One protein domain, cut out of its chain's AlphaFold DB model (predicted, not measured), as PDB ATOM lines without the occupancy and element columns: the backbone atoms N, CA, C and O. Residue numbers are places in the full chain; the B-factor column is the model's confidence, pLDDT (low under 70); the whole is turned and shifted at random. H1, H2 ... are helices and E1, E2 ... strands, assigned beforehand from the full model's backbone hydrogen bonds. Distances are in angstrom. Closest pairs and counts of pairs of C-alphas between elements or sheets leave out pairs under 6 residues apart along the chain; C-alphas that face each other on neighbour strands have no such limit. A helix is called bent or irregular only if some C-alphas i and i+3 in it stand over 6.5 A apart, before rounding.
ATOM      1  N   THR A  12      -6.547  58.813  14.111       85.75
ATOM      2  CA  THR A  12      -5.358  58.668  13.257       85.75
ATOM      3  C   THR A  12      -4.346  59.756  13.585       85.75
ATOM      4  O   THR A  12      -4.609  60.932  13.345       85.75
ATOM      5  N   ASN A  13      -3.164  59.368  14.068       81.06
ATOM      6  CA  ASN A  13      -2.063  60.279  14.376       81.06
ATOM      7  C   ASN A  13      -0.809  59.884  13.610       81.06
ATOM      8  O   ASN A  13      -0.290  58.791  13.788       81.06
ATOM      9  N   VAL A  14      -0.290  60.789  12.776       84.75
ATOM     10  CA  VAL A  14       1.008  60.613  12.092       84.75
ATOM     11  C   VAL A  14       1.110  59.266  11.333       84.75
ATOM     12  O   VAL A  14       2.171  58.660  11.246       84.75
ATOM     13  N   GLY A  15      -0.009  58.791  10.770       81.31
ATOM     14  CA  GLY A  15      -0.078  57.533  10.009       81.31
ATOM     15  C   GLY A  15      -0.350  56.267  10.836       81.31
ATOM     16  O   GLY A  15      -0.477  55.191  10.250       81.31
ATOM     17  N   GLU A  16      -0.484  56.381  12.158       82.12
ATOM     18  CA  GLU A  16      -0.928  55.308  13.049       82.12
ATOM     19  C   GLU A  16      -2.422  55.455  13.354       82.12
ATOM     20  O   GLU A  16      -2.874  56.532  13.745       82.12
ATOM     21  N   VAL A  17      -3.187  54.379  13.157       84.62
ATOM     22  CA  VAL A  17      -4.609  54.318  13.520       84.62
ATOM     23  C   VAL A  17      -4.719  53.685  14.900       84.62
ATOM     24  O   VAL A  17      -4.257  52.568  15.109       84.62
ATOM     25  N   THR A  18      -5.350  54.363  15.850       84.88
ATOM     26  CA  THR A  18      -5.621  53.831  17.184       84.88
ATOM     27  C   THR A  18      -7.082  53.412  17.283       84.88
ATOM     28  O   THR A  18      -7.996  54.224  17.121       84.88
ATOM     29  N   ALA A  19      -7.306  52.128  17.547       87.44
ATOM     30  CA  ALA A  19      -8.603  51.578  17.906       87.44
ATOM     31  C   ALA A  19      -8.721  51.488  19.431       87.44
ATOM     32  O   ALA A  19      -7.849  50.936  20.104       87.44
ATOM     33  N   TRP A  20      -9.814  52.015  19.971       85.81
ATOM     34  CA  TRP A  20     -10.030  52.102  21.410       85.81
ATOM     35  C   TRP A  20     -10.861  50.927  21.917       85.81
ATOM     36  O   TRP A  20     -11.979  50.689  21.456       85.81
ATOM     37  N   ILE A  21     -10.307  50.196  22.881       85.94
ATOM     38  CA  ILE A  21     -10.984  49.109  23.581       85.94
ATOM     39  C   ILE A  21     -11.476  49.650  24.926       85.94
ATOM     40  O   ILE A  21     -10.663  50.116  25.735       85.94
ATOM     41  N   PRO A  22     -12.782  49.560  25.208       82.25
ATOM     42  CA  PRO A  22     -13.320  50.069  26.449       82.25
ATOM     43  C   PRO A  22     -12.969  49.230  27.660       82.25
ATOM     44  O   PRO A  22     -13.234  48.028  27.704       82.25
ATOM     45  N   LEU A  23     -12.507  49.906  28.707       79.69
ATOM     46  CA  LEU A  23     -12.526  49.371  30.062       79.69
ATOM     47  C   LEU A  23     -13.769  49.913  30.769       79.69
ATOM     48  O   LEU A  23     -13.751  50.957  31.407       79.69
ATOM     49  N   THR A  24     -14.892  49.215  30.609       65.94
ATOM     50  CA  THR A  24     -16.195  49.676  31.122       65.94
ATOM     51  C   THR A  24     -16.321  49.605  32.644       65.94
ATOM     52  O   THR A  24     -17.262  50.169  33.199       65.94
ATOM     53  N   THR A  25     -15.410  48.910  33.334       67.81
ATOM     54  CA  THR A  25     -15.453  48.721  34.790       67.81
ATOM     55  C   THR A  25     -14.055  48.571  35.385       67.81
ATOM     56  O   THR A  25     -13.151  48.030  34.747       67.81
ATOM     57  N   ALA A  26     -13.896  49.022  36.634       70.44
ATOM     58  CA  ALA A  26     -12.733  48.689  37.445       70.44
ATOM     59  C   ALA A  26     -12.684  47.165  37.619       70.44
ATOM     60  O   ALA A  26     -13.534  46.567  38.281       70.44
ATOM     61  N   PHE A  27     -11.712  46.530  36.972       79.75
ATOM     62  CA  PHE A  27     -11.500  45.097  37.089       79.75
ATOM     63  C   PHE A  27     -10.897  44.781  38.463       79.75
ATOM     64  O   PHE A  27      -9.940  45.419  38.896       79.75
ATOM     65  N   SER A  28     -11.474  43.813  39.169       83.50
ATOM     66  CA  SER A  28     -10.869  43.264  40.385       83.50
ATOM     67  C   SER A  28     -10.116  42.002  40.003       83.50
ATOM     68  O   SER A  28     -10.709  41.052  39.493       83.50
ATOM     69  N   TRP A  29      -8.809  41.999  40.217       82.62
ATOM     70  CA  TRP A  29      -7.963  40.851  39.911       82.62
ATOM     71  C   TRP A  29      -8.189  39.731  40.913       82.62
ATOM     72  O   TRP A  29      -8.495  39.962  42.084       82.62
ATOM     73  N   SER A  30      -7.952  38.502  40.465       85.31
ATOM     74  CA  SER A  30      -7.833  37.380  41.384       85.31
ATOM     75  C   SER A  30      -6.500  37.459  42.123       85.31
ATOM     76  O   SER A  30      -5.437  37.472  41.499       85.31
ATOM     77  N   SER A  31      -6.534  37.439  43.458       85.69
ATOM     78  CA  SER A  31      -5.324  37.352  44.288       85.69
ATOM     79  C   SER A  31      -4.491  36.100  43.989       85.69
ATOM     80  O   SER A  31      -3.275  36.111  44.199       85.69
ATOM     81  N   ALA A  32      -5.117  35.061  43.419       86.50
ATOM     82  CA  ALA A  32      -4.444  33.853  42.955       86.50
ATOM     83  C   ALA A  32      -3.325  34.160  41.945       86.50
ATOM     84  O   ALA A  32      -2.308  33.479  41.951       86.50
ATOM     85  N   CYS A  33      -3.454  35.217  41.140       90.62
ATOM     86  CA  CYS A  33      -2.486  35.562  40.095       90.62
ATOM     87  C   CYS A  33      -1.113  36.001  40.607       90.62
ATOM     88  O   CYS A  33      -0.143  35.949  39.856       90.62
ATOM     89  N   THR A  34      -1.007  36.362  41.887       90.31
ATOM     90  CA  THR A  34       0.268  36.726  42.522       90.31
ATOM     91  C   THR A  34       1.232  35.538  42.603       90.31
ATOM     92  O   THR A  34       2.443  35.724  42.569       90.31
ATOM     93  N   GLY A  35       0.702  34.314  42.718       91.88
ATOM     94  CA  GLY A  35       1.495  33.083  42.809       91.88
ATOM     95  C   GLY A  35       1.537  32.267  41.518       91.88
ATOM     96  O   GLY A  35       2.171  31.216  41.500       91.88
ATOM     97  N   GLN A  36       0.852  32.717  40.463       95.12
ATOM     98  CA  GLN A  36       0.803  32.015  39.185       95.12
ATOM     99  C   GLN A  36       1.813  32.621  38.226       95.12
ATOM    100  O   GLN A  36       1.601  33.686  37.643       95.12
ATOM    101  N   PHE A  37       2.928  31.918  38.082       96.38
ATOM    102  CA  PHE A  37       4.019  32.320  37.216       96.38
ATOM    103  C   PHE A  37       4.008  31.497  35.931       96.38
ATOM    104  O   PHE A  37       3.840  30.276  35.960       96.38
ATOM    105  N   ARG A  38       4.241  32.160  34.804       94.75
ATOM    106  CA  ARG A  38       4.463  31.542  33.498       94.75
ATOM    107  C   ARG A  38       5.899  31.803  33.067       94.75
ATOM    108  O   ARG A  38       6.384  32.927  33.169       94.75
ATOM    109  N   LEU A  39       6.585  30.762  32.610       93.19
ATOM    110  CA  LEU A  39       7.881  30.908  31.963       93.19
ATOM    111  C   LEU A  39       7.646  31.238  30.486       93.19
ATOM    112  O   LEU A  39       7.199  30.376  29.730       93.19
ATOM    113  N   ASP A  40       7.920  32.483  30.100       79.94
ATOM    114  CA  ASP A  40       7.836  32.954  28.716       79.94
ATOM    115  C   ASP A  40       9.244  33.294  28.208       79.94
ATOM    116  O   ASP A  40       9.876  34.281  28.603       79.94
ATOM    117  N   GLY A  41       9.796  32.394  27.391       83.88
ATOM    118  CA  GLY A  41      11.202  32.441  26.996       83.88
ATOM    119  C   GLY A  41      12.145  32.374  28.214       83.88
ATOM    120  O   GLY A  41      12.018  31.460  29.030       83.88
ATOM    121  N   PRO A  42      13.114  33.301  28.358       84.94
ATOM    122  CA  PRO A  42      14.047  33.305  29.487       84.94
ATOM    123  C   PRO A  42      13.480  33.963  30.756       84.94
ATOM    124  O   PRO A  42      14.181  34.016  31.765       84.94
ATOM    125  N   SER A  43      12.265  34.521  30.709       88.56
ATOM    126  CA  SER A  43      11.731  35.364  31.780       88.56
ATOM    127  C   SER A  43      10.560  34.701  32.489       88.56
ATOM    128  O   SER A  43       9.680  34.109  31.867       88.56
ATOM    129  N   LEU A  44      10.536  34.829  33.815       94.88
ATOM    130  CA  LEU A  44       9.399  34.425  34.629       94.88
ATOM    131  C   LEU A  44       8.426  35.598  34.757       94.88
ATOM    132  O   LEU A  44       8.824  36.671  35.215       94.88
ATOM    133  N   MET A  45       7.171  35.380  34.371       95.31
ATOM    134  CA  MET A  45       6.139  36.411  34.297       95.31
ATOM    135  C   MET A  45       4.966  36.084  35.224       95.31
ATOM    136  O   MET A  45       4.398  34.994  35.172       95.31
ATOM    137  N   ALA A  46       4.597  37.037  36.072       95.19
ATOM    138  CA  ALA A  46       3.383  37.029  36.879       95.19
ATOM    139  C   ALA A  46       2.282  37.866  36.217       95.19
ATOM    140  O   ALA A  46       2.558  38.722  35.372       95.19
ATOM    141  N   PHE A  47       1.030  37.648  36.630       93.38
ATOM    142  CA  PHE A  47      -0.142  38.337  36.064       93.38
ATOM    143  C   PHE A  47      -0.242  38.212  34.533       93.38
ATOM    144  O   PHE A  47      -0.868  39.040  33.869       93.38
ATOM    145  N   ASP A  48       0.375  37.171  33.972       92.25
ATOM    146  CA  ASP A  48       0.401  36.922  32.541       92.25
ATOM    147  C   ASP A  48      -0.985  36.428  32.091       92.25
ATOM    148  O   ASP A  48      -1.443  35.376  32.559       92.25
ATOM    149  N   PRO A  49      -1.681  37.149  31.193       89.69
ATOM    150  CA  PRO A  49      -2.973  36.706  30.681       89.69
ATOM    151  C   PRO A  49      -2.889  35.345  29.979       89.69
ATOM    152  O   PRO A  49      -3.855  34.585  29.995       89.69
ATOM    153  N   GLY A  50      -1.728  34.999  29.421       88.50
ATOM    154  CA  GLY A  50      -1.444  33.704  28.829       88.50
ATOM    155  C   GLY A  50      -1.543  32.543  29.819       88.50
ATOM    156  O   GLY A  50      -1.863  31.431  29.403       88.50
ATOM    157  N   TYR A  51      -1.332  32.764  31.123       91.81
ATOM    158  CA  TYR A  51      -1.535  31.719  32.134       91.81
ATOM    159  C   TYR A  51      -2.996  31.246  32.132       91.81
ATOM    160  O   TYR A  51      -3.274  30.054  32.010       91.81
ATOM    161  N   GLY A  52      -3.933  32.196  32.170       89.00
ATOM    162  CA  GLY A  52      -5.370  31.927  32.117       89.00
ATOM    163  C   GLY A  52      -5.870  31.405  30.771       89.00
ATOM    164  O   GLY A  52      -6.958  30.854  30.674       89.00
ATOM    165  N   LEU A  53      -5.097  31.586  29.702       87.25
ATOM    166  CA  LEU A  53      -5.488  31.145  28.363       87.25
ATOM    167  C   LEU A  53      -4.965  29.752  28.012       87.25
ATOM    168  O   LEU A  53      -5.583  29.068  27.196       87.25
ATOM    169  N   GLU A  54      -3.821  29.360  28.570       88.44
ATOM    170  CA  GLU A  54      -3.077  28.184  28.106       88.44
ATOM    171  C   GLU A  54      -2.729  27.199  29.229       88.44
ATOM    172  O   GLU A  54      -2.577  26.013  28.944       88.44
ATOM    173  N   VAL A  55      -2.641  27.655  30.484       91.38
ATOM    174  CA  VAL A  55      -2.250  26.824  31.636       91.38
ATOM    175  C   VAL A  55      -3.471  26.396  32.448       91.38
ATOM    176  O   VAL A  55      -3.757  25.206  32.547       91.38
ATOM    177  N   ASP A  56      -4.206  27.356  33.014       91.81
ATOM    178  CA  ASP A  56      -5.411  27.102  33.809       91.81
ATOM    179  C   ASP A  56      -6.494  28.129  33.484       91.81
ATOM    180  O   ASP A  56      -6.462  29.271  33.941       91.81
ATOM    181  N   THR A  57      -7.493  27.692  32.721       89.81
ATOM    182  CA  THR A  57      -8.613  28.540  32.280       89.81
ATOM    183  C   THR A  57      -9.539  29.017  33.394       89.81
ATOM    184  O   THR A  57     -10.356  29.910  33.167       89.81
ATOM    185  N   ASN A  58      -9.395  28.487  34.613       90.50
ATOM    186  CA  ASN A  58     -10.123  28.976  35.781       90.50
ATOM    187  C   ASN A  58      -9.451  30.199  36.426       90.50
ATOM    188  O   ASN A  58     -10.044  30.846  37.291       90.50
ATOM    189  N   VAL A  59      -8.220  30.528  36.022       90.31
ATOM    190  CA  VAL A  59      -7.456  31.660  36.546       90.31
ATOM    191  C   VAL A  59      -7.548  32.833  35.571       90.31
ATOM    192  O   VAL A  59      -7.046  32.774  34.455       90.31
ATOM    193  N   ILE A  60      -8.149  33.945  36.000       88.56
ATOM    194  CA  ILE A  60      -8.268  35.170  35.194       88.56
ATOM    195  C   ILE A  60      -7.406  36.266  35.828       88.56
ATOM    196  O   ILE A  60      -7.779  36.845  36.849       88.56
ATOM    197  N   CYS A  61      -6.249  36.549  35.222       88.88
ATOM    198  CA  CYS A  61      -5.271  37.506  35.762       88.88
ATOM    199  C   CYS A  61      -5.358  38.920  35.211       88.88
ATOM    200  O   CYS A  61      -4.686  39.816  35.710       88.88
ATOM    201  N   GLN A  62      -6.191  39.128  34.202       86.88
ATOM    202  CA  GLN A  62      -6.321  40.394  33.501       86.88
ATOM    203  C   GLN A  62      -7.773  40.588  33.072       86.88
ATOM    204  O   GLN A  62      -8.529  39.621  32.940       86.88
ATOM    205  N   ALA A  63      -8.161  41.842  32.845       84.12
ATOM    206  CA  ALA A  63      -9.511  42.154  32.400       84.12
ATOM    207  C   ALA A  63      -9.818  41.457  31.059       84.12
ATOM    208  O   ALA A  63      -8.927  41.365  30.211       84.12
ATOM    209  N   PRO A  64     -11.073  41.042  30.800       78.56
ATOM    210  CA  PRO A  64     -11.454  40.427  29.527       78.56
ATOM    211  C   PRO A  64     -11.072  41.254  28.293       78.56
ATOM    212  O   PRO A  64     -10.758  40.688  27.258       78.56
ATOM    213  N   ALA A  65     -11.047  42.584  28.404       78.25
ATOM    214  CA  ALA A  65     -10.602  43.488  27.339       78.25
ATOM    215  C   ALA A  65      -9.096  43.380  27.015       78.25
ATOM    216  O   ALA A  65      -8.678  43.670  25.899       78.25
ATOM    217  N   VAL A  66      -8.276  42.968  27.987       76.12
ATOM    218  CA  VAL A  66      -6.832  42.735  27.825       76.12
ATOM    219  C   VAL A  66      -6.582  41.322  27.299       76.12
ATOM    220  O   VAL A  66      -5.703  41.109  26.465       76.12
ATOM    221  N   THR A  67      -7.370  40.353  27.779       71.50
ATOM    222  CA  THR A  67      -7.220  38.924  27.463       71.50
ATOM    223  C   THR A  67      -8.045  38.461  26.279       71.50
ATOM    224  O   THR A  67      -7.949  37.288  25.916       71.50
ATOM    225  N   SER A  68      -8.854  39.340  25.679       64.12
ATOM    226  CA  SER A  68      -9.709  38.998  24.552       64.12
ATOM    227  C   SER A  68      -8.836  38.486  23.414       64.12
ATOM    228  O   SER A  68      -8.169  39.237  22.700       64.12
ATOM    229  N   LYS A  69      -8.806  37.161  23.316       47.69
ATOM    230  CA  LYS A  69      -8.078  36.393  22.326       47.69
ATOM    231  C   LYS A  69      -8.741  36.630  20.976       47.69
ATOM    232  O   LYS A  69      -9.966  36.588  20.867       47.69
ATOM    233  N   TRP A  70      -7.927  36.811  19.940       35.66
ATOM    234  CA  TRP A  70      -8.373  36.621  18.564       35.66
ATOM    235  C   TRP A  70      -8.989  35.219  18.442       35.66
ATOM    236  O   TRP A  70      -8.275  34.221  18.373       35.66
ATOM    237  N   ILE A  71     -10.314  35.132  18.360       29.81
ATOM    238  CA  ILE A  71     -10.956  34.050  17.616       29.81
ATOM    239  C   ILE A  71     -11.190  34.600  16.211       29.81
ATOM    240  O   ILE A  71     -12.251  35.129  15.907       29.81
ATOM    241  N   SER A  72     -10.168  34.533  15.355       33.03
ATOM    242  CA  SER A  72     -10.369  34.538  13.901       33.03
ATOM    243  C   SER A  72      -9.083  34.136  13.167       33.03
ATOM    244  O   SER A  72      -8.124  34.902  13.102       33.03
ATOM    245  N   SER A  73      -9.067  32.930  12.588       33.31
ATOM    246  CA  SER A  73      -9.168  32.744  11.124       33.31
ATOM    247  C   SER A  73      -8.750  31.345  10.635       33.31
ATOM    248  O   SER A  73      -9.119  30.988   9.523       33.31
ATOM    249  N   ILE A 109     -12.113  42.593  14.394       38.22
ATOM    250  CA  ILE A 109     -10.682  42.655  14.681       38.22
ATOM    251  C   ILE A 109     -10.582  42.731  16.201       38.22
ATOM    252  O   ILE A 109     -10.747  43.802  16.775       38.22
ATOM    253  N   VAL A 110     -10.378  41.589  16.861       40.44
ATOM    254  CA  VAL A 110     -10.006  41.565  18.283       40.44
ATOM    255  C   VAL A 110      -8.508  41.338  18.352       40.44
ATOM    256  O   VAL A 110      -8.064  40.243  18.677       40.44
ATOM    257  N   SER A 111      -7.712  42.355  18.012       46.09
ATOM    258  CA  SER A 111      -6.318  42.373  18.447       46.09
ATOM    259  C   SER A 111      -6.317  42.455  19.962       46.09
ATOM    260  O   SER A 111      -6.593  43.502  20.539       46.09
ATOM    261  N   GLY A 112      -6.042  41.319  20.610       56.78
ATOM    262  CA  GLY A 112      -5.697  41.315  22.022       56.78
ATOM    263  C   GLY A 112      -4.615  42.368  22.232       56.78
ATOM    264  O   GLY A 112      -3.607  42.365  21.521       56.78
ATOM    265  N   TRP A 113      -4.862  43.297  23.155       61.91
ATOM    266  CA  TRP A 113      -3.993  44.446  23.410       61.91
ATOM    267  C   TRP A 113      -2.520  44.037  23.601       61.91
ATOM    268  O   TRP A 113      -1.619  44.779  23.220       61.91
ATOM    269  N   TRP A 114      -2.272  42.831  24.115       64.00
ATOM    270  CA  TRP A 114      -0.933  42.336  24.415       64.00
ATOM    271  C   TRP A 114      -0.159  41.787  23.192       64.00
ATOM    272  O   TRP A 114       1.065  41.838  23.175       64.00
ATOM    273  N   GLU A 115      -0.835  41.341  22.125       69.25
ATOM    274  CA  GLU A 115      -0.203  40.667  20.965       69.25
ATOM    275  C   GLU A 115       0.049  41.602  19.776       69.25
ATOM    276  O   GLU A 115       0.255  41.163  18.642       69.25
ATOM    277  N   GLN A 116       0.034  42.915  20.003       65.88
ATOM    278  CA  GLN A 116       0.179  43.893  18.921       65.88
ATOM    279  C   GLN A 116       1.520  43.769  18.190       65.88
ATOM    280  O   GLN A 116       1.575  43.960  16.980       65.88
ATOM    281  N   ALA A 117       2.583  43.340  18.879       63.94
ATOM    282  CA  ALA A 117       3.886  43.097  18.258       63.94
ATOM    283  C   ALA A 117       3.856  41.982  17.192       63.94
ATOM    284  O   ALA A 117       4.657  42.006  16.256       63.94
ATOM    285  N   LYS A 118       2.916  41.027  17.281       64.88
ATOM    286  CA  LYS A 118       2.733  39.980  16.261       64.88
ATOM    287  C   LYS A 118       2.029  40.484  15.002       64.88
ATOM    288  O   LYS A 118       2.049  39.790  13.989       64.88
ATOM    289  N   LEU A 119       1.448  41.686  15.029       63.53
ATOM    290  CA  LEU A 119       0.792  42.296  13.867       63.53
ATOM    291  C   LEU A 119       1.792  42.895  12.858       63.53
ATOM    292  O   LEU A 119       1.381  43.361  11.797       63.53
ATOM    293  N   GLY A 120       3.096  42.812  13.146       63.44
ATOM    294  CA  GLY A 120       4.178  43.276  12.282       63.44
ATOM    295  C   GLY A 120       4.683  44.667  12.667       63.44
ATOM    296  O   GLY A 120       3.969  45.481  13.244       63.44
ATOM    297  N   VAL A 121       5.952  44.945  12.355       62.41
ATOM    298  CA  VAL A 121       6.547  46.270  12.579       62.41
ATOM    299  C   VAL A 121       5.865  47.258  11.638       62.41
ATOM    300  O   VAL A 121       5.812  47.005  10.436       62.41
ATOM    301  N   ALA A 122       5.359  48.372  12.168       58.16
ATOM    302  CA  ALA A 122       4.688  49.409  11.392       58.16
ATOM    303  C   ALA A 122       5.608  49.961  10.286       58.16
ATOM    304  O   ALA A 122       6.388  50.894  10.489       58.16
ATOM    305  N   THR A 123       5.532  49.395   9.081       61.75
ATOM    306  CA  THR A 123       6.204  49.933   7.899       61.75
ATOM    307  C   THR A 123       5.385  51.105   7.372       61.75
ATOM    308  O   THR A 123       4.648  50.968   6.407       61.75
ATOM    309  N   LYS A 124       5.505  52.245   8.057       57.97
ATOM    310  CA  LYS A 124       5.081  53.612   7.701       57.97
ATOM    311  C   LYS A 124       3.632  53.896   7.271       57.97
ATOM    312  O   LYS A 124       3.267  55.060   7.353       57.97
ATOM    313  N   GLU A 125       2.795  52.933   6.900       63.94
ATOM    314  CA  GLU A 125       1.398  53.204   6.535       63.94
ATOM    315  C   GLU A 125       0.471  52.064   6.983       63.94
ATOM    316  O   GLU A 125       0.667  50.905   6.623       63.94
ATOM    317  N   GLY A 126      -0.555  52.402   7.774       66.75
ATOM    318  CA  GLY A 126      -1.698  51.519   8.034       66.75
ATOM    319  C   GLY A 126      -1.600  50.588   9.247       66.75
ATOM    320  O   GLY A 126      -2.426  49.682   9.364       66.75
ATOM    321  N   HIS A 127      -0.647  50.789  10.166       75.75
ATOM    322  CA  HIS A 127      -0.659  50.043  11.429       75.75
ATOM    323  C   HIS A 127      -1.849  50.488  12.284       75.75
ATOM    324  O   HIS A 127      -2.026  51.682  12.541       75.75
ATOM    325  N   THR A 128      -2.662  49.520  12.709       77.19
ATOM    326  CA  THR A 128      -3.727  49.751  13.686       77.19
ATOM    327  C   THR A 128      -3.257  49.266  15.048       77.19
ATOM    328  O   THR A 128      -3.143  48.059  15.260       77.19
ATOM    329  N   ALA A 129      -2.999  50.194  15.964       80.25
ATOM    330  CA  ALA A 129      -2.740  49.882  17.359       80.25
ATOM    331  C   ALA A 129      -4.057  49.828  18.139       80.25
ATOM    332  O   ALA A 129      -4.937  50.670  17.966       80.25
ATOM    333  N   ALA A 130      -4.197  48.845  19.016       84.12
ATOM    334  CA  ALA A 130      -5.268  48.787  19.994       84.12
ATOM    335  C   ALA A 130      -4.818  49.464  21.295       84.12
ATOM    336  O   ALA A 130      -3.734  49.196  21.811       84.12
ATOM    337  N   SER A 131      -5.648  50.331  21.859       86.38
ATOM    338  CA  SER A 131      -5.372  50.997  23.135       86.38
ATOM    339  C   SER A 131      -6.566  50.899  24.073       86.38
ATOM    340  O   SER A 131      -7.711  50.924  23.634       86.38
ATOM    341  N   LEU A 132      -6.300  50.778  25.375       87.06
ATOM    342  CA  LEU A 132      -7.336  50.731  26.408       87.06
ATOM    343  C   LEU A 132      -7.755  52.158  26.795       87.06
ATOM    344  O   LEU A 132      -6.879  52.969  27.096       87.06
ATOM    345  N   GLN A 133      -9.058  52.456  26.816       86.31
ATOM    346  CA  GLN A 133      -9.596  53.755  27.256       86.31
ATOM    347  C   GLN A 133     -11.056  53.638  27.746       86.31
ATOM    348  O   GLN A 133     -11.810  52.856  27.177       86.31
ATOM    349  N   PRO A 134     -11.502  54.431  28.738       87.44
ATOM    350  CA  PRO A 134     -10.672  55.182  29.676       87.44
ATOM    351  C   PRO A 134      -9.979  54.213  30.636       87.44
ATOM    352  O   PRO A 134     -10.593  53.263  31.122       87.44
ATOM    353  N   MET A 135      -8.693  54.423  30.900       86.50
ATOM    354  CA  MET A 135      -7.959  53.583  31.836       86.50
ATOM    355  C   MET A 135      -7.912  54.219  33.222       86.50
ATOM    356  O   MET A 135      -7.283  55.252  33.437       86.50
ATOM    357  N   SER A 179       9.715  42.525  40.226       97.31
ATOM    358  CA  SER A 179       9.879  42.229  41.648       97.31
ATOM    359  C   SER A 179      11.193  41.491  41.858       97.31
ATOM    360  O   SER A 179      11.527  40.574  41.107       97.31
ATOM    361  N   ASP A 180      11.924  41.865  42.902       97.12
ATOM    362  CA  ASP A 180      13.123  41.147  43.319       97.12
ATOM    363  C   ASP A 180      12.737  39.788  43.924       97.12
ATOM    364  O   ASP A 180      11.807  39.694  44.726       97.12
ATOM    365  N   VAL A 181      13.488  38.743  43.581       96.62
ATOM    366  CA  VAL A 181      13.413  37.428  44.228       96.62
ATOM    367  C   VAL A 181      14.784  37.057  44.781       96.62
ATOM    368  O   VAL A 181      15.815  37.205  44.121       96.62
ATOM    369  N   LEU A 182      14.813  36.636  46.042       97.62
ATOM    370  CA  LEU A 182      16.045  36.428  46.797       97.62
ATOM    371  C   LEU A 182      16.500  34.959  46.747       97.62
ATOM    372  O   LEU A 182      15.670  34.065  46.560       97.62
ATOM    373  N   PRO A 183      17.803  34.686  46.966       97.94
ATOM    374  CA  PRO A 183      18.288  33.323  47.165       97.94
ATOM    375  C   PRO A 183      17.512  32.607  48.279       97.94
ATOM    376  O   PRO A 183      17.189  33.203  49.305       97.94
ATOM    377  N   GLY A 184      17.237  31.321  48.083       97.75
ATOM    378  CA  GLY A 184      16.471  30.478  48.998       97.75
ATOM    379  C   GLY A 184      14.955  30.531  48.795       97.75
ATOM    380  O   GLY A 184      14.257  29.691  49.354       97.75
ATOM    381  N   MET A 185      14.427  31.458  47.987       96.81
ATOM    382  CA  MET A 185      13.007  31.450  47.625       96.81
ATOM    383  C   MET A 185      12.695  30.296  46.668       96.81
ATOM    384  O   MET A 185      13.435  30.046  45.715       96.81
ATOM    385  N   THR A 186      11.574  29.618  46.906       97.12
ATOM    386  CA  THR A 186      11.043  28.571  46.029       97.12
ATOM    387  C   THR A 186       9.946  29.155  45.147       97.12
ATOM    388  O   THR A 186       8.970  29.703  45.654       97.12
ATOM    389  N   LEU A 187      10.110  29.039  43.830       96.50
ATOM    390  CA  LEU A 187       9.154  29.509  42.832       96.50
ATOM    391  C   LEU A 187       8.540  28.317  42.104       96.50
ATOM    392  O   LEU A 187       9.261  27.444  41.622       96.50
ATOM    393  N   THR A 188       7.215  28.317  42.001       96.75
ATOM    394  CA  THR A 188       6.441  27.325  41.253       96.75
ATOM    395  C   THR A 188       5.855  27.990  40.017       96.75
ATOM    396  O   THR A 188       5.145  28.979  40.136       96.75
ATOM    397  N   TYR A 189       6.161  27.480  38.829       96.62
ATOM    398  CA  TYR A 189       5.777  28.114  37.570       96.62
ATOM    399  C   TYR A 189       5.350  27.099  36.519       96.62
ATOM    400  O   TYR A 189       5.798  25.952  36.510       96.62
ATOM    401  N   ALA A 190       4.497  27.540  35.604       96.00
ATOM    402  CA  ALA A 190       4.130  26.787  34.421       96.00
ATOM    403  C   ALA A 190       5.180  26.985  33.323       96.00
ATOM    404  O   ALA A 190       5.594  28.107  33.035       96.00
ATOM    405  N   SER A 191       5.605  25.891  32.702       94.44
ATOM    406  CA  SER A 191       6.528  25.894  31.563       94.44
ATOM    407  C   SER A 191       6.130  24.816  30.562       94.44
ATOM    408  O   SER A 191       5.539  23.805  30.939       94.44
ATOM    409  N   THR A 192       6.441  25.012  29.287       90.25
ATOM    410  CA  THR A 192       6.266  23.976  28.264       90.25
ATOM    411  C   THR A 192       7.509  23.097  28.196       90.25
ATOM    412  O   THR A 192       8.631  23.605  28.245       90.25
ATOM    413  N   SER A 193       7.341  21.785  28.022       79.69
ATOM    414  CA  SER A 193       8.465  20.926  27.622       79.69
ATOM    415  C   SER A 193       8.988  21.403  26.264       79.69
ATOM    416  O   SER A 193       8.182  21.630  25.366       79.69
ATOM    417  N   GLY A 194      10.309  21.523  26.081       71.56
ATOM    418  CA  GLY A 194      10.911  22.055  24.842       71.56
ATOM    419  C   GLY A 194      10.481  21.336  23.551       71.56
ATOM    420  O   GLY A 194      10.612  21.877  22.461       71.56
ATOM    421  N   THR A 195       9.908  20.137  23.668       74.12
ATOM    422  CA  THR A 195       9.382  19.332  22.556       74.12
ATOM    423  C   THR A 195       7.881  19.495  22.290       74.12
ATOM    424  O   THR A 195       7.407  19.050  21.247       74.12
ATOM    425  N   ALA A 196       7.112  20.101  23.201       72.44
ATOM    426  CA  ALA A 196       5.660  20.226  23.095       72.44
ATOM    427  C   ALA A 196       5.191  21.599  23.599       72.44
ATOM    428  O   ALA A 196       4.932  21.784  24.788       72.44
ATOM    429  N   SER A 197       5.008  22.541  22.671       70.94
ATOM    430  CA  SER A 197       4.588  23.926  22.945       70.94
ATOM    431  C   SER A 197       3.185  24.074  23.550       70.94
ATOM    432  O   SER A 197       2.825  25.160  23.986       70.94
ATOM    433  N   LEU A 198       2.389  23.001  23.585       78.12
ATOM    434  CA  LEU A 198       1.021  23.000  24.118       78.12
ATOM    435  C   LEU A 198       0.865  22.174  25.403       78.12
ATOM    436  O   LEU A 198      -0.223  22.132  25.968       78.12
ATOM    437  N   SER A 199       1.925  21.495  25.860       88.00
ATOM    438  CA  SER A 199       1.885  20.688  27.084       88.00
ATOM    439  C   SER A 199       2.555  21.449  28.220       88.00
ATOM    440  O   SER A 199       3.782  21.437  28.359       88.00
ATOM    441  N   TRP A 200       1.737  22.145  29.008       92.00
ATOM    442  CA  TRP A 200       2.188  22.875  30.186       92.00
ATOM    443  C   TRP A 200       2.413  21.923  31.357       92.00
ATOM    444  O   TRP A 200       1.552  21.121  31.712       92.00
ATOM    445  N   VAL A 201       3.579  22.039  31.983       93.38
ATOM    446  CA  VAL A 201       3.932  21.344  33.220       93.38
ATOM    447  C   VAL A 201       4.306  22.361  34.287       93.38
ATOM    448  O   VAL A 201       4.911  23.397  34.008       93.38
ATOM    449  N   THR A 202       3.940  22.060  35.530       94.56
ATOM    450  CA  THR A 202       4.355  22.864  36.679       94.56
ATOM    451  C   THR A 202       5.742  22.419  37.127       94.56
ATOM    452  O   THR A 202       5.951  21.252  37.454       94.56
ATOM    453  N   ALA A 203       6.688  23.349  37.152       94.81
ATOM    454  CA  ALA A 203       8.021  23.161  37.697       94.81
ATOM    455  C   ALA A 203       8.155  23.943  39.005       94.81
ATOM    456  O   ALA A 203       7.484  24.951  39.214       94.81
ATOM    457  N   THR A 204       9.007  23.463  39.905       96.94
ATOM    458  CA  THR A 204       9.335  24.170  41.143       96.94
ATOM    459  C   THR A 204      10.843  24.234  41.288       96.94
ATOM    460  O   THR A 204      11.513  23.203  41.253       96.94
ATOM    461  N   THR A 205      11.361  25.444  41.464       96.12
ATOM    462  CA  THR A 205      12.798  25.709  41.537       96.12
ATOM    463  C   THR A 205      13.089  26.559  42.760       96.12
ATOM    464  O   THR A 205      12.373  27.514  43.048       96.12
ATOM    465  N   THR A 206      14.152  26.218  43.487       97.56
ATOM    466  CA  THR A 206      14.663  27.057  44.576       97.56
ATOM    467  C   THR A 206      15.823  27.881  44.053       97.56
ATOM    468  O   THR A 206      16.776  27.333  43.503       97.56
ATOM    469  N   LEU A 207      15.733  29.198  44.197       96.25
ATOM    470  CA  LEU A 207      16.742  30.111  43.683       96.25
ATOM    471  C   LEU A 207      18.031  30.010  44.496       96.25
ATOM    472  O   LEU A 207      18.018  30.113  45.719       96.25
ATOM    473  N   THR A 208      19.162  29.872  43.818       97.44
ATOM    474  CA  THR A 208      20.495  29.886  44.441       97.44
ATOM    475  C   THR A 208      21.123  31.281  44.447       97.44
ATOM    476  O   THR A 208      22.040  31.547  45.222       97.44
ATOM    477  N   ALA A 209      20.604  32.195  43.625       96.75
ATOM    478  CA  ALA A 209      21.066  33.571  43.479       96.75
ATOM    479  C   ALA A 209      19.882  34.551  43.433       96.75
ATOM    480  O   ALA A 209      18.739  34.154  43.200       96.75
ATOM    481  N   LYS A 210      20.162  35.844  43.656       96.56
ATOM    482  CA  LYS A 210      19.164  36.905  43.479       96.56
ATOM    483  C   LYS A 210      18.762  36.959  42.003       96.56
ATOM    484  O   LYS A 210      19.628  36.917  41.133       96.56
ATOM    485  N   SER A 211      17.470  37.087  41.740       96.19
ATOM    486  CA  SER A 211      16.917  37.275  40.399       96.19
ATOM    487  C   SER A 211      15.754  38.273  40.451       96.19
ATOM    488  O   SER A 211      15.507  38.901  41.484       96.19
ATOM    489  N   THR A 212      15.038  38.422  39.342       96.50
ATOM    490  CA  THR A 212      13.832  39.243  39.231       96.50
ATOM    491  C   THR A 212      12.726  38.473  38.530       96.50
ATOM    492  O   THR A 212      12.990  37.708  37.604       96.50
ATOM    493  N   VAL A 213      11.487  38.726  38.932       96.56
ATOM    494  CA  VAL A 213      10.283  38.240  38.256       96.56
ATOM    495  C   VAL A 213       9.589  39.431  37.615       96.56
ATOM    496  O   VAL A 213       9.403  40.462  38.262       96.56
ATOM    497  N   GLY A 214       9.232  39.303  36.340       95.81
ATOM    498  CA  GLY A 214       8.430  40.300  35.649       95.81
ATOM    499  C   GLY A 214       6.951  40.142  35.982       95.81
ATOM    500  O   GLY A 214       6.495  39.064  36.354       95.81
ATOM    501  N   ALA A 215       6.180  41.208  35.829       95.31
ATOM    502  CA  ALA A 215       4.731  41.149  35.773       95.31
ATOM    503  C   ALA A 215       4.212  41.925  34.571       95.31
ATOM    504  O   ALA A 215       4.783  42.944  34.171       95.31
ATOM    505  N   ILE A 216       3.093  41.457  34.026       92.25
ATOM    506  CA  ILE A 216       2.374  42.185  32.985       92.25
ATOM    507  C   ILE A 216       1.578  43.315  33.642       92.25
ATOM    508  O   ILE A 216       0.535  43.096  34.261       92.25
ATOM    509  N   GLY A 217       2.105  44.534  33.519       92.25
ATOM    510  CA  GLY A 217       1.384  45.752  33.866       92.25
ATOM    511  C   GLY A 217       0.272  46.060  32.866       92.25
ATOM    512  O   GLY A 217       0.270  45.570  31.737       92.25
TER     513      GLY A 217
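This is residues 12 to 73, 109 to 135 and 179 to 217 of the 342 residues of an uncharacterized protein of Hyaloscypha variabilis F (UniProt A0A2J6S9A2). Two lobes stand at the two ends of the longest axis: a larger one, a curled six-stranded sheet like part of a barrel with H2 across one face, and a small one, the strand pair E1 and E4 with H4 packed on E4. Between them lie the short helix H3 and the link of residues 23 to 30. The printed part has 128 residues, with four named helices and eight named strands in the order E1 H1 E2 E3 H2 H3 H4 E4 E5 E6 E7 E8, of mixed class, helices and strands. The larger sheet, E5 E8 E3 E2 E6 E7, is mixed; E1 and E4 are parallel. The whole is only just loose, close to compact, with a radius of gyration of the C-alphas of 17.0 A and spans of 50 by 34 by 29 A.

E1, residues 16 to 22, is the parallel neighbour of E4, residues 128 to 133, with N 19 and O 129 2.8 A apart, within hydrogen-bond range. H1, residues 31 to 34, is not on the larger sheet. E2, residues 37 to 40, and E3, residues 43 to 46, form a hairpin, with N 38 and O 45 at 2.9 A. E2 is parallel to E6, residues 186 to 192, with N 39 and O 190 at 2.9 A. E6 forms a hairpin with E7, residues 200 to 206, an edge strand, with N 187 and O 205 at 2.8 A. E8, residues 211 to 215, is parallel to E3, with N 46 and O 214 at 2.8 A, and antiparallel to the edge strand E5, residues 179 to 181, with N 179 and O 213 at 2.9 A. H2, residues 49 to 55, is on this strongly twisted sheet at a height of 9.4 A over the sheet, across the strands at 87 degrees to E2 on the local plane. H2 and H3, residues 64 to 67, only just touch, with 3 pairs of C-alphas within 8 A, the closest those of Pro 49 and Thr 67 at 5.8 A. H3 touches H4, residues 113 to 119, closest at the C-alphas of Val 66 and Trp 113, 5.5 A. The closest C-alphas of H4 and E4 are those of Trp 113 and Ala 130, 5.7 A. Every O i to N i+4 pair of H2 is within hydrogen-bond range; in H4 0 of 3 are, beside 2 of 4 O i to N i+3 pairs, and H1 and H3 are too short for an i+4 pair.

E1 begins at C-alpha 16, (-0.928, 55.308, 13.049), and is 19.0 A long; E4 is 15.3 A. H2 is 10.0 A long and H4 10.9 A; H4 is irregular, with C-alphas 114 and 117 7.9 A apart. E6 measures 19.0 A, E7 19.5 A and E8 13.6 A, ending at C-alpha 215, (4.731, 41.149, 35.773).

The C-alphas farthest apart, of Thr 12 and Gly 184, are 50.5 A apart. Residues 74 to 108 and 136 to 178 are not printed; the C-alphas across these cuts are 10.6 A and 23.3 A apart. Of the links that are printed whole, none is long. The mean pLDDT of the printed part is 81.9, with residues 24 to 25, 68 to 73 and 109 to 126 under 70.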